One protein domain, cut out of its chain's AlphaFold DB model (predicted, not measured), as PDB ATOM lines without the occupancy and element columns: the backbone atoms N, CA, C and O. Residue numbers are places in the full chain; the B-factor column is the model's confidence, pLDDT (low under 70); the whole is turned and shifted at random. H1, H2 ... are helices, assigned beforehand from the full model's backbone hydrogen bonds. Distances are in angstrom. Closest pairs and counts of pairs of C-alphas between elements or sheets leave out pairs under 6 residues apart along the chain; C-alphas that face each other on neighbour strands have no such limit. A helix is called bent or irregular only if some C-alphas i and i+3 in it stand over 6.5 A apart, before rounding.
ATOM      1  N   GLU A  12     168.712 197.992 162.650       97.75
ATOM      2  CA  GLU A  12     168.562 198.934 161.537       97.75
ATOM      3  C   GLU A  12     167.441 198.508 160.576       97.75
ATOM      4  O   GLU A  12     166.679 199.342 160.084       97.75
ATOM      5  N   VAL A  13     167.285 197.200 160.356       96.00
ATOM      6  CA  VAL A  13     166.223 196.647 159.510       96.00
ATOM      7  C   VAL A  13     164.855 196.875 160.155       96.00
ATOM      8  O   VAL A  13     163.945 197.367 159.488       96.00
ATOM      9  N   ILE A  14     164.710 196.598 161.457       95.06
ATOM     10  CA  ILE A  14     163.470 196.867 162.209       95.06
ATOM     11  C   ILE A  14     163.086 198.350 162.125       95.06
ATOM     12  O   ILE A  14     161.912 198.670 161.927       95.06
ATOM     13  N   ASP A  15     164.056 199.253 162.262       96.50
ATOM     14  CA  ASP A  15     163.804 200.694 162.241       96.50
ATOM     15  C   ASP A  15     163.332 201.160 160.855       96.50
ATOM     16  O   ASP A  15     162.335 201.877 160.747       96.50
ATOM     17  N   ARG A  16     163.961 200.673 159.777       96.12
ATOM     18  CA  ARG A  16     163.526 200.951 158.397       96.12
ATOM     19  C   ARG A  16     162.121 200.417 158.113       96.12
ATOM     20  O   ARG A  16     161.314 201.125 157.512       96.12
ATOM     21  N   ILE A  17     161.808 199.207 158.580       94.31
ATOM     22  CA  ILE A  17     160.476 198.605 158.418       94.31
ATOM     23  C   ILE A  17     159.410 199.449 159.121       94.31
ATOM     24  O   ILE A  17     158.353 199.701 158.545       94.31
ATOM     25  N   LYS A  18     159.677 199.922 160.343       94.06
ATOM     26  CA  LYS A  18     158.737 200.780 161.082       94.06
ATOM     27  C   LYS A  18     158.464 202.087 160.349       94.06
ATOM     28  O   LYS A  18     157.302 202.456 160.217       94.06
ATOM     29  N   ILE A  19     159.507 202.750 159.845       96.62
ATOM     30  CA  ILE A  19     159.366 203.998 159.078       96.62
ATOM     31  C   ILE A  19     158.485 203.769 157.846       96.62
ATOM     32  O   ILE A  19     157.537 204.520 157.621       96.62
ATOM     33  N   TYR A  20     158.758 202.704 157.088       94.62
ATOM     34  CA  TYR A  20     157.977 202.355 155.901       94.62
ATOM     35  C   TYR A  20     156.513 202.046 156.238       94.62
ATOM     36  O   TYR A  20     155.603 202.533 155.570       94.62
ATOM     37  N   ALA A  21     156.270 201.256 157.285       93.38
ATOM     38  CA  ALA A  21     154.924 200.894 157.714       93.38
ATOM     39  C   ALA A  21     154.122 202.143 158.130       93.38
ATOM     40  O   ALA A  21     152.986 202.329 157.694       93.38
ATOM     41  N   SER A  22     154.747 203.058 158.881       92.62
ATOM     42  CA  SER A  22     154.139 204.335 159.263       92.62
ATOM     43  C   SER A  22     153.825 205.230 158.063       92.62
ATOM     44  O   SER A  22     152.746 205.815 158.027       92.62
ATOM     45  N   SER A  23     154.711 205.322 157.065       93.94
ATOM     46  CA  SER A  23     154.462 206.162 155.883       93.94
ATOM     47  C   SER A  23     153.338 205.630 154.990       93.94
ATOM     48  O   SER A  23     152.698 206.412 154.293       93.94
ATOM     49  N   HIS A  24     153.087 204.320 155.015       90.00
ATOM     50  CA  HIS A  24     152.033 203.663 154.234       90.00
ATOM     51  C   HIS A  24     150.758 203.388 155.048       90.00
ATOM     52  O   HIS A  24     149.841 202.747 154.543       90.00
ATOM     53  N   ASN A  25     150.680 203.883 156.291       90.38
ATOM     54  CA  ASN A  25     149.552 203.672 157.204       90.38
ATOM     55  C   ASN A  25     149.212 202.178 157.417       90.38
ATOM     56  O   ASN A  25     148.046 201.793 157.514       90.38
ATOM     57  N   GLN A  26     150.244 201.334 157.471       91.50
ATOM     58  CA  GLN A  26     150.153 199.887 157.671       91.50
ATOM     59  C   GLN A  26     150.871 199.473 158.961       91.50
ATOM     60  O   GLN A  26     151.775 200.155 159.444       91.50
ATOM     61  N   SER A  27     150.486 198.332 159.535       92.50
ATOM     62  CA  SER A  27     151.217 197.737 160.657       92.50
ATOM     63  C   SER A  27     152.350 196.842 160.157       92.50
ATOM     64  O   SER A  27     152.275 196.252 159.078       92.50
ATOM     65  N   VAL A  28     153.399 196.690 160.971       90.88
ATOM     66  CA  VAL A  28     154.517 195.789 160.650       90.88
ATOM     67  C   VAL A  28     154.033 194.347 160.487       90.88
ATOM     68  O   VAL A  28     154.480 193.664 159.573       90.88
ATOM     69  N   SER A  29     153.084 193.906 161.321       90.88
ATOM     70  CA  SER A  29     152.504 192.565 161.231       90.88
ATOM     71  C   SER A  29     151.766 192.348 159.910       90.88
ATOM     72  O   SER A  29     152.004 191.334 159.256       90.88
ATOM     73  N   ALA A  30     150.946 193.316 159.481       90.56
ATOM     74  CA  ALA A  30     150.229 193.248 158.208       90.56
ATOM     75  C   ALA A  30     151.197 193.215 157.017       90.56
ATOM     76  O   ALA A  30     151.016 192.418 156.101       90.56
ATOM     77  N   LEU A  31     152.264 194.020 157.066       90.88
ATOM     78  CA  LEU A  31     153.300 194.027 156.035       90.88
ATOM     79  C   LEU A  31     153.996 192.661 155.923       90.88
ATOM     80  O   LEU A  31     154.154 192.137 154.822       90.88
ATOM     81  N   THR A  32     154.386 192.059 157.051       90.75
ATOM     82  CA  THR A  32     155.006 190.724 157.052       90.75
ATOM     83  C   THR A  32     154.050 189.629 156.603       90.75
ATOM     84  O   THR A  32     154.459 188.723 155.886       90.75
ATOM     85  N   GLU A  33     152.779 189.699 156.989       89.50
ATOM     86  CA  GLU A  33     151.788 188.715 156.561       89.50
ATOM     87  C   GLU A  33     151.561 188.785 155.046       89.50
ATOM     88  O   GLU A  33     151.578 187.754 154.375       89.50
ATOM     89  N   GLN A  34     151.442 189.996 154.491       88.50
ATOM     90  CA  GLN A  34     151.334 190.212 153.047       88.50
ATOM     91  C   GLN A  34     152.560 189.667 152.302       88.50
ATOM     92  O   GLN A  34     152.405 189.002 151.281       88.50
ATOM     93  N   LEU A  35     153.766 189.896 152.831       88.19
ATOM     94  CA  LEU A  35     155.005 189.348 152.277       88.19
ATOM     95  C   LEU A  35     154.928 187.817 152.176       88.19
ATOM     96  O   LEU A  35     155.106 187.261 151.096       88.19
ATOM     97  N   TYR A  36     154.633 187.129 153.281       88.81
ATOM     98  CA  TYR A  36     154.596 185.664 153.288       88.81
ATOM     99  C   TYR A  36     153.513 185.101 152.380       88.81
ATOM    100  O   TYR A  36     153.770 184.141 151.660       88.81
ATOM    101  N   LYS A  37     152.330 185.712 152.358       87.94
ATOM    102  CA  LYS A  37     151.267 185.316 151.436       87.94
ATOM    103  C   LYS A  37     151.702 185.465 149.973       87.94
ATOM    104  O   LYS A  37     151.493 184.541 149.192       87.94
ATOM    105  N   MET A  38     152.372 186.567 149.620       85.06
ATOM    106  CA  MET A  38     152.852 186.816 148.254       85.06
ATOM    107  C   MET A  38     153.875 185.767 147.807       85.06
ATOM    108  O   MET A  38     153.828 185.304 146.671       85.06
ATOM    109  N   TYR A  39     154.788 185.368 148.696       83.69
ATOM    110  CA  TYR A  39     155.841 184.407 148.360       83.69
ATOM    111  C   TYR A  39     155.414 182.940 148.456       83.69
ATOM    112  O   TYR A  39     155.925 182.118 147.700       83.69
ATOM    113  N   LEU A  40     154.538 182.592 149.401       85.75
ATOM    114  CA  LEU A  40     154.262 181.194 149.755       85.75
ATOM    115  C   LEU A  40     152.906 180.699 149.275       85.75
ATOM    116  O   LEU A  40     152.762 179.506 149.026       85.75
ATOM    117  N   ILE A  41     151.913 181.581 149.196       79.12
ATOM    118  CA  ILE A  41     150.530 181.165 148.952       79.12
ATOM    119  C   ILE A  41     150.159 181.349 147.474       79.12
ATOM    120  O   ILE A  41     149.217 180.709 147.026       79.12
ATOM    121  N   GLN A  42     150.925 182.139 146.695       65.12
ATOM    122  CA  GLN A  42     150.577 182.508 145.307       65.12
ATOM    123  C   GLN A  42     149.081 182.837 145.177       65.12
ATOM    124  O   GLN A  42     148.437 182.525 144.181       65.12
ATOM    125  N   GLU A  43     148.504 183.428 146.225       55.97
ATOM    126  CA  GLU A  43     147.168 183.974 146.126       55.97
ATOM    127  C   GLU A  43     147.286 185.146 145.163       55.97
ATOM    128  O   GLU A  43     148.119 186.037 145.369       55.97
ATOM    129  N   ASP A  44     146.482 185.114 144.096       50.38
ATOM    130  CA  ASP A  44     146.177 186.287 143.293       50.38
ATOM    131  C   ASP A  44     145.600 187.311 144.256       50.38
ATOM    132  O   ASP A  44     144.399 187.347 144.519       50.38
ATOM    133  N   PHE A  45     146.477 188.101 144.866       49.78
ATOM    134  CA  PHE A  45     146.058 189.220 145.664       49.78
ATOM    135  C   PHE A  45     145.235 190.088 144.725       49.78
ATOM    136  O   PHE A  45     145.806 190.644 143.777       49.78
ATOM    137  N   PRO A  46     143.924 190.290 144.974       46.28
ATOM    138  CA  PRO A  46     143.369 191.549 144.568       46.28
ATOM    139  C   PRO A  46     144.228 192.528 145.348       46.28
ATOM    140  O   PRO A  46     144.162 192.612 146.575       46.28
ATOM    141  N   VAL A  47     145.131 193.201 144.642       48.81
ATOM    142  CA  VAL A  47     145.630 194.476 145.103       48.81
ATOM    143  C   VAL A  47     144.332 195.232 145.336       48.81
ATOM    144  O   VAL A  47     143.703 195.705 144.388       48.81
ATOM    145  N   GLU A  48     143.852 195.261 146.582       46.88
ATOM    146  CA  GLU A  48     142.972 196.310 147.046       46.88
ATOM    147  C   GLU A  48     143.852 197.543 147.002       46.88
ATOM    148  O   GLU A  48     144.449 198.014 147.971       46.88
ATOM    149  N   GLU A  49     143.991 197.980 145.756       44.44
ATOM    150  CA  GLU A  49     144.237 199.297 145.283       44.44
ATOM    151  C   GLU A  49     143.333 200.162 146.141       44.44
ATOM    152  O   GLU A  49     142.218 200.539 145.776       44.44
ATOM    153  N   ASN A  50     143.889 200.560 147.278       41.28
ATOM    154  CA  ASN A  50     143.676 201.851 147.884       41.28
ATOM    155  C   ASN A  50     144.134 202.931 146.883       41.28
ATOM    156  O   ASN A  50     144.849 203.870 147.216       41.28
ATOM    157  N   LEU A  51     143.646 202.863 145.640       46.69
ATOM    158  CA  LEU A  51     143.372 203.991 144.778       46.69
ATOM    159  C   LEU A  51     142.198 204.750 145.421       46.69
ATOM    160  O   LEU A  51     141.106 204.882 144.870       46.69
ATOM    161  N   SER A  52     142.440 205.239 146.638       48.41
ATOM    162  CA  SER A  52     141.594 206.189 147.363       48.41
ATOM    163  C   SER A  52     141.566 207.546 146.640       48.41
ATOM    164  O   SER A  52     140.704 208.393 146.850       48.41
ATOM    165  N   SER A  53     142.469 207.729 145.676       52.53
ATOM    166  CA  SER A  53     142.437 208.820 144.722       52.53
ATOM    167  C   SER A  53     141.302 208.630 143.706       52.53
ATOM    168  O   SER A  53     141.365 207.779 142.818       52.53
ATOM    169  N   SER A  54     140.284 209.494 143.782       57.91
ATOM    170  CA  SER A  54     139.262 209.676 142.733       57.91
ATOM    171  C   SER A  54     139.878 209.845 141.333       57.91
ATOM    172  O   SER A  54     139.283 209.434 140.339       57.91
ATOM    173  N   ILE A  55     141.101 210.387 141.253       58.62
ATOM    174  CA  ILE A  55     141.885 210.491 140.018       58.62
ATOM    175  C   ILE A  55     142.217 209.099 139.470       58.62
ATOM    176  O   ILE A  55     141.905 208.801 138.321       58.62
ATOM    177  N   ALA A  56     142.778 208.213 140.287       57.97
ATOM    178  CA  ALA A  56     143.281 206.931 139.813       57.97
ATOM    179  C   ALA A  56     142.157 205.982 139.364       57.97
ATOM    180  O   ALA A  56     142.325 205.247 138.393       57.97
ATOM    181  N   LYS A  57     140.963 206.083 139.967       61.38
ATOM    182  CA  LYS A  57     139.760 205.385 139.478       61.38
ATOM    183  C   LYS A  57     139.352 205.815 138.064       61.38
ATOM    184  O   LYS A  57     138.936 204.962 137.284       61.38
ATOM    185  N   LYS A  58     139.494 207.101 137.708       61.69
ATOM    186  CA  LYS A  58     139.204 207.589 136.345       61.69
ATOM    187  C   LYS A  58     140.190 207.005 135.334       61.69
ATOM    188  O   LYS A  58     139.776 206.558 134.272       61.69
ATOM    189  N   TYR A  59     141.475 206.953 135.684       62.00
ATOM    190  CA  TYR A  59     142.510 206.421 134.792       62.00
ATOM    191  C   TYR A  59     142.460 204.896 134.648       62.00
ATOM    192  O   TYR A  59     142.748 204.390 133.569       62.00
ATOM    193  N   LYS A  60     142.005 204.153 135.666       59.62
ATOM    194  CA  LYS A  60     141.794 202.697 135.569       59.62
ATOM    195  C   LYS A  60     140.805 202.313 134.463       59.62
ATOM    196  O   LYS A  60     141.024 201.323 133.774       59.62
ATOM    197  N   GLY A  61     139.748 203.106 134.263       57.47
ATOM    198  CA  GLY A  61     138.797 202.900 133.163       57.47
ATOM    199  C   GLY A  61     139.420 203.098 131.779       57.47
ATOM    200  O   GLY A  61     139.069 202.380 130.854       57.47
ATOM    201  N   ILE A  62     140.384 204.015 131.663       60.47
ATOM    202  CA  ILE A  62     141.092 204.325 130.412       60.47
ATOM    203  C   ILE A  62     142.141 203.246 130.098       60.47
ATOM    204  O   ILE A  62     142.305 202.853 128.950       60.47
ATOM    205  N   ILE A  63     142.836 202.734 131.118       59.81
ATOM    206  CA  ILE A  63     143.892 201.723 130.944       59.81
ATOM    207  C   ILE A  63     143.303 200.339 130.639       59.81
ATOM    208  O   ILE A  63     143.906 199.570 129.901       59.81
ATOM    209  N   LYS A  64     142.102 200.007 131.135       56.28
ATOM    210  CA  LYS A  64     141.467 198.706 130.846       56.28
ATOM    211  C   LYS A  64     141.209 198.491 129.343       56.28
ATOM    212  O   LYS A  64     141.205 197.351 128.878       56.28
ATOM    213  N   ASP A  65     141.074 199.584 128.595       53.22
ATOM    214  CA  ASP A  65     140.855 199.598 127.147       53.22
ATOM    215  C   ASP A  65     142.135 199.310 126.331       53.22
ATOM    216  O   ASP A  65     142.072 199.031 125.135       53.22
ATOM    217  N   SER A  66     143.320 199.292 126.960       53.81
ATOM    218  CA  SER A  66     144.569 198.930 126.269       53.81
ATOM    219  C   SER A  66     144.733 197.426 126.042       53.81
ATOM    220  O   SER A  66     145.696 197.013 125.401       53.81
ATOM    221  N   SER A  67     143.803 196.602 126.535       54.62
ATOM    222  CA  SER A  67     143.776 195.153 126.272       54.62
ATOM    223  C   SER A  67     143.578 194.834 124.783       54.62
ATOM    224  O   SER A  67     143.863 193.723 124.356       54.62
ATOM    225  N   ASN A  68     143.136 195.815 123.985       54.47
ATOM    226  CA  ASN A  68     142.938 195.672 122.543       54.47
ATOM    227  C   ASN A  68     144.154 196.099 121.694       54.47
ATOM    228  O   ASN A  68     144.100 196.110 120.464       54.47
ATOM    229  N   MET A  69     145.270 196.478 122.333       57.00
ATOM    230  CA  MET A  69     146.482 196.914 121.627       57.00
ATOM    231  C   MET A  69     147.138 195.778 120.835       57.00
ATOM    232  O   MET A  69     147.747 196.041 119.799       57.00
ATOM    233  N   ASP A  70     146.991 194.528 121.279       60.88
ATOM    234  CA  ASP A  70     147.580 193.369 120.605       60.88
ATOM    235  C   ASP A  70     146.840 193.010 119.304       60.88
ATOM    236  O   ASP A  70     147.488 192.722 118.293       60.88
ATOM    237  N   GLU A  71     145.506 193.124 119.265       62.44
ATOM    238  CA  GLU A  71     144.717 192.933 118.034       62.44
ATOM    239  C   GLU A  71     145.015 194.025 116.997       62.44
ATOM    240  O   GLU A  71     145.279 193.723 115.830       62.44
ATOM    241  N   LEU A  72     145.072 195.293 117.423       63.12
ATOM    242  CA  LEU A  72     145.397 196.422 116.541       63.12
ATOM    243  C   LEU A  72     146.825 196.333 115.986       63.12
ATOM    244  O   LEU A  72     147.065 196.614 114.809       63.12
ATOM    245  N   LYS A  73     147.783 195.903 116.815       64.31
ATOM    246  CA  LYS A  73     149.179 195.702 116.407       64.31
ATOM    247  C   LYS A  73     149.312 194.560 115.405       64.31
ATOM    248  O   LYS A  73     150.065 194.686 114.441       64.31
ATOM    249  N   THR A  74     148.555 193.482 115.598       67.88
ATOM    250  CA  THR A  74     148.511 192.351 114.663       67.88
ATOM    251  C   THR A  74     147.925 192.786 113.318       67.88
ATOM    252  O   THR A  74     148.540 192.531 112.284       67.88
ATOM    253  N   GLY A  75     146.817 193.538 113.315       72.31
ATOM    254  CA  GLY A  75     146.219 194.093 112.093       72.31
ATOM    255  C   GLY A  75     147.177 194.983 111.293       72.31
ATOM    256  O   GLY A  75     147.356 194.774 110.095       72.31
ATOM    257  N   TYR A  76     147.872 195.913 111.961       70.94
ATOM    258  CA  TYR A  76     148.859 196.790 111.316       70.94
ATOM    259  C   TYR A  76     150.024 196.015 110.678       70.94
ATOM    260  O   TYR A  76     150.484 196.348 109.585       70.94
ATOM    261  N   LEU A  77     150.515 194.971 111.352       75.06
ATOM    262  CA  LEU A  77     151.607 194.143 110.835       75.06
ATOM    263  C   LEU A  77     151.165 193.301 109.630       75.06
ATOM    264  O   LEU A  77     151.928 193.184 108.672       75.06
ATOM    265  N   PHE A  78     149.941 192.768 109.637       71.00
ATOM    266  CA  PHE A  78     149.383 192.045 108.490       71.00
ATOM    267  C   PHE A  78     149.245 192.944 107.258       71.00
ATOM    268  O   PHE A  78     149.682 192.565 106.174       71.00
ATOM    269  N   GLU A  79     148.696 194.148 107.418       68.44
ATOM    270  CA  GLU A  79     148.487 195.073 106.299       68.44
ATOM    271  C   GLU A  79     149.807 195.537 105.664       68.44
ATOM    272  O   GLU A  79     149.894 195.700 104.449       68.44
ATOM    273  N   LYS A  80     150.859 195.702 106.474       72.94
ATOM    274  CA  LYS A  80     152.167 196.187 106.013       72.94
ATOM    275  C   LYS A  80     153.048 195.115 105.368       72.94
ATOM    276  O   LYS A  80     153.920 195.459 104.575       72.94
ATOM    277  N   HIS A  81     152.878 193.849 105.749       68.44
ATOM    278  CA  HIS A  81     153.799 192.771 105.371       68.44
ATOM    279  C   HIS A  81     153.181 191.676 104.491       68.44
ATOM    280  O   HIS A  81     153.927 190.834 103.995       68.44
ATOM    281  N   VAL A  82     151.858 191.661 104.292       61.72
ATOM    282  CA  VAL A  82     151.156 190.601 103.536       61.72
ATOM    283  C   VAL A  82     150.472 191.132 102.261       61.72
ATOM    284  O   VAL A  82     149.805 190.372 101.564       61.72
ATOM    285  N   LYS A  83     150.671 192.406 101.895       47.28
ATOM    286  CA  LYS A  83     150.214 192.967 100.613       47.28
ATOM    287  C   LYS A  83     151.375 193.387  99.721       47.28
ATOM    288  O   LYS A  83     152.332 193.984 100.258       47.28
TER     289      LYS A  83
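What this domain is: This is residues 12 to 83 of the 83 residues of an uncharacterized protein of Spirochaeta africana (strain ATCC 700263 / DSM 8902 / Z-7692) (UniProt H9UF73). The model is a drawn-out zigzag with no common core: H1 and H2 make a corner at one end, a long loop, residues 42 to 53, folds back from the end of H2, and the long bent helix H3 leads away to the other end as an arm, sticking out with residues 61 to 83. The length of the whole comes from this arm, and the three helices do not form a bundle. The printed part has 72 residues with three named helices, in the order H1, H2, H3, and no named strand; its class is all helix. It is extended, with a radius of gyration of the C-alphas of 20.4 A, and the C-alphas span 63 by 31 by 23 A.

How they stand to each other: H1, residues 12 to 23, touches H2, residues 28 to 41, with residues 17 to 21 alone, and H2 touches it with residues 28 to 31 alone. The closest C-alphas of the two are those of Ala 21 and Val 28, 5.9 A apart. Their lines are about perpendicular, at 81 degrees. H3, residues 54 to 81, was assigned as one helix by its hydrogen bonds but is bent: C-alphas 67 and 70 are 7.1 A apart. Its arms are H3a, residues 54 to 67, and H3b, residues 70 to 81, and their lines stand at a steep tilt of 41 degrees. Both arms are apart from H1 and from H2. In H1, H2 and H3b every O i to N i+4 pair is within hydrogen-bond range; in H3a 4 of 10 are, beside 5 of 11 O i to N i+3 pairs.

Where its parts are: H1 begins at C-alpha 12, at (168.562, 198.934, 161.537), and is 16.8 A long from first to last C-alpha. H2 measures 19.1 A and ends at C-alpha 41, at (150.530, 181.165, 148.952); it is neither bent nor irregular, but only just: C-alphas 38 and 41 are 6.1 A apart. H3a measures 22.4 A. H3b measures 16.5 A and ends at C-alpha 81, at (153.799, 192.771, 105.371).

The domain as a whole: The two C-alphas farthest apart are those of Glu 12 and Lys 83, 63.9 A, the first and last printed residues. Lys 83 is also the chain's last residue. The printed part has no cut. The link from H1 to H2 is tight, with 4 residues, and the link from H2 to H3 is long, with 12. Residues 38 to 44, of which 38 to 41 belong to H2, stand free. The mean pLDDT of the printed part is 72.0; residues 42 to 74, 79 and 81 to 83 are under 70.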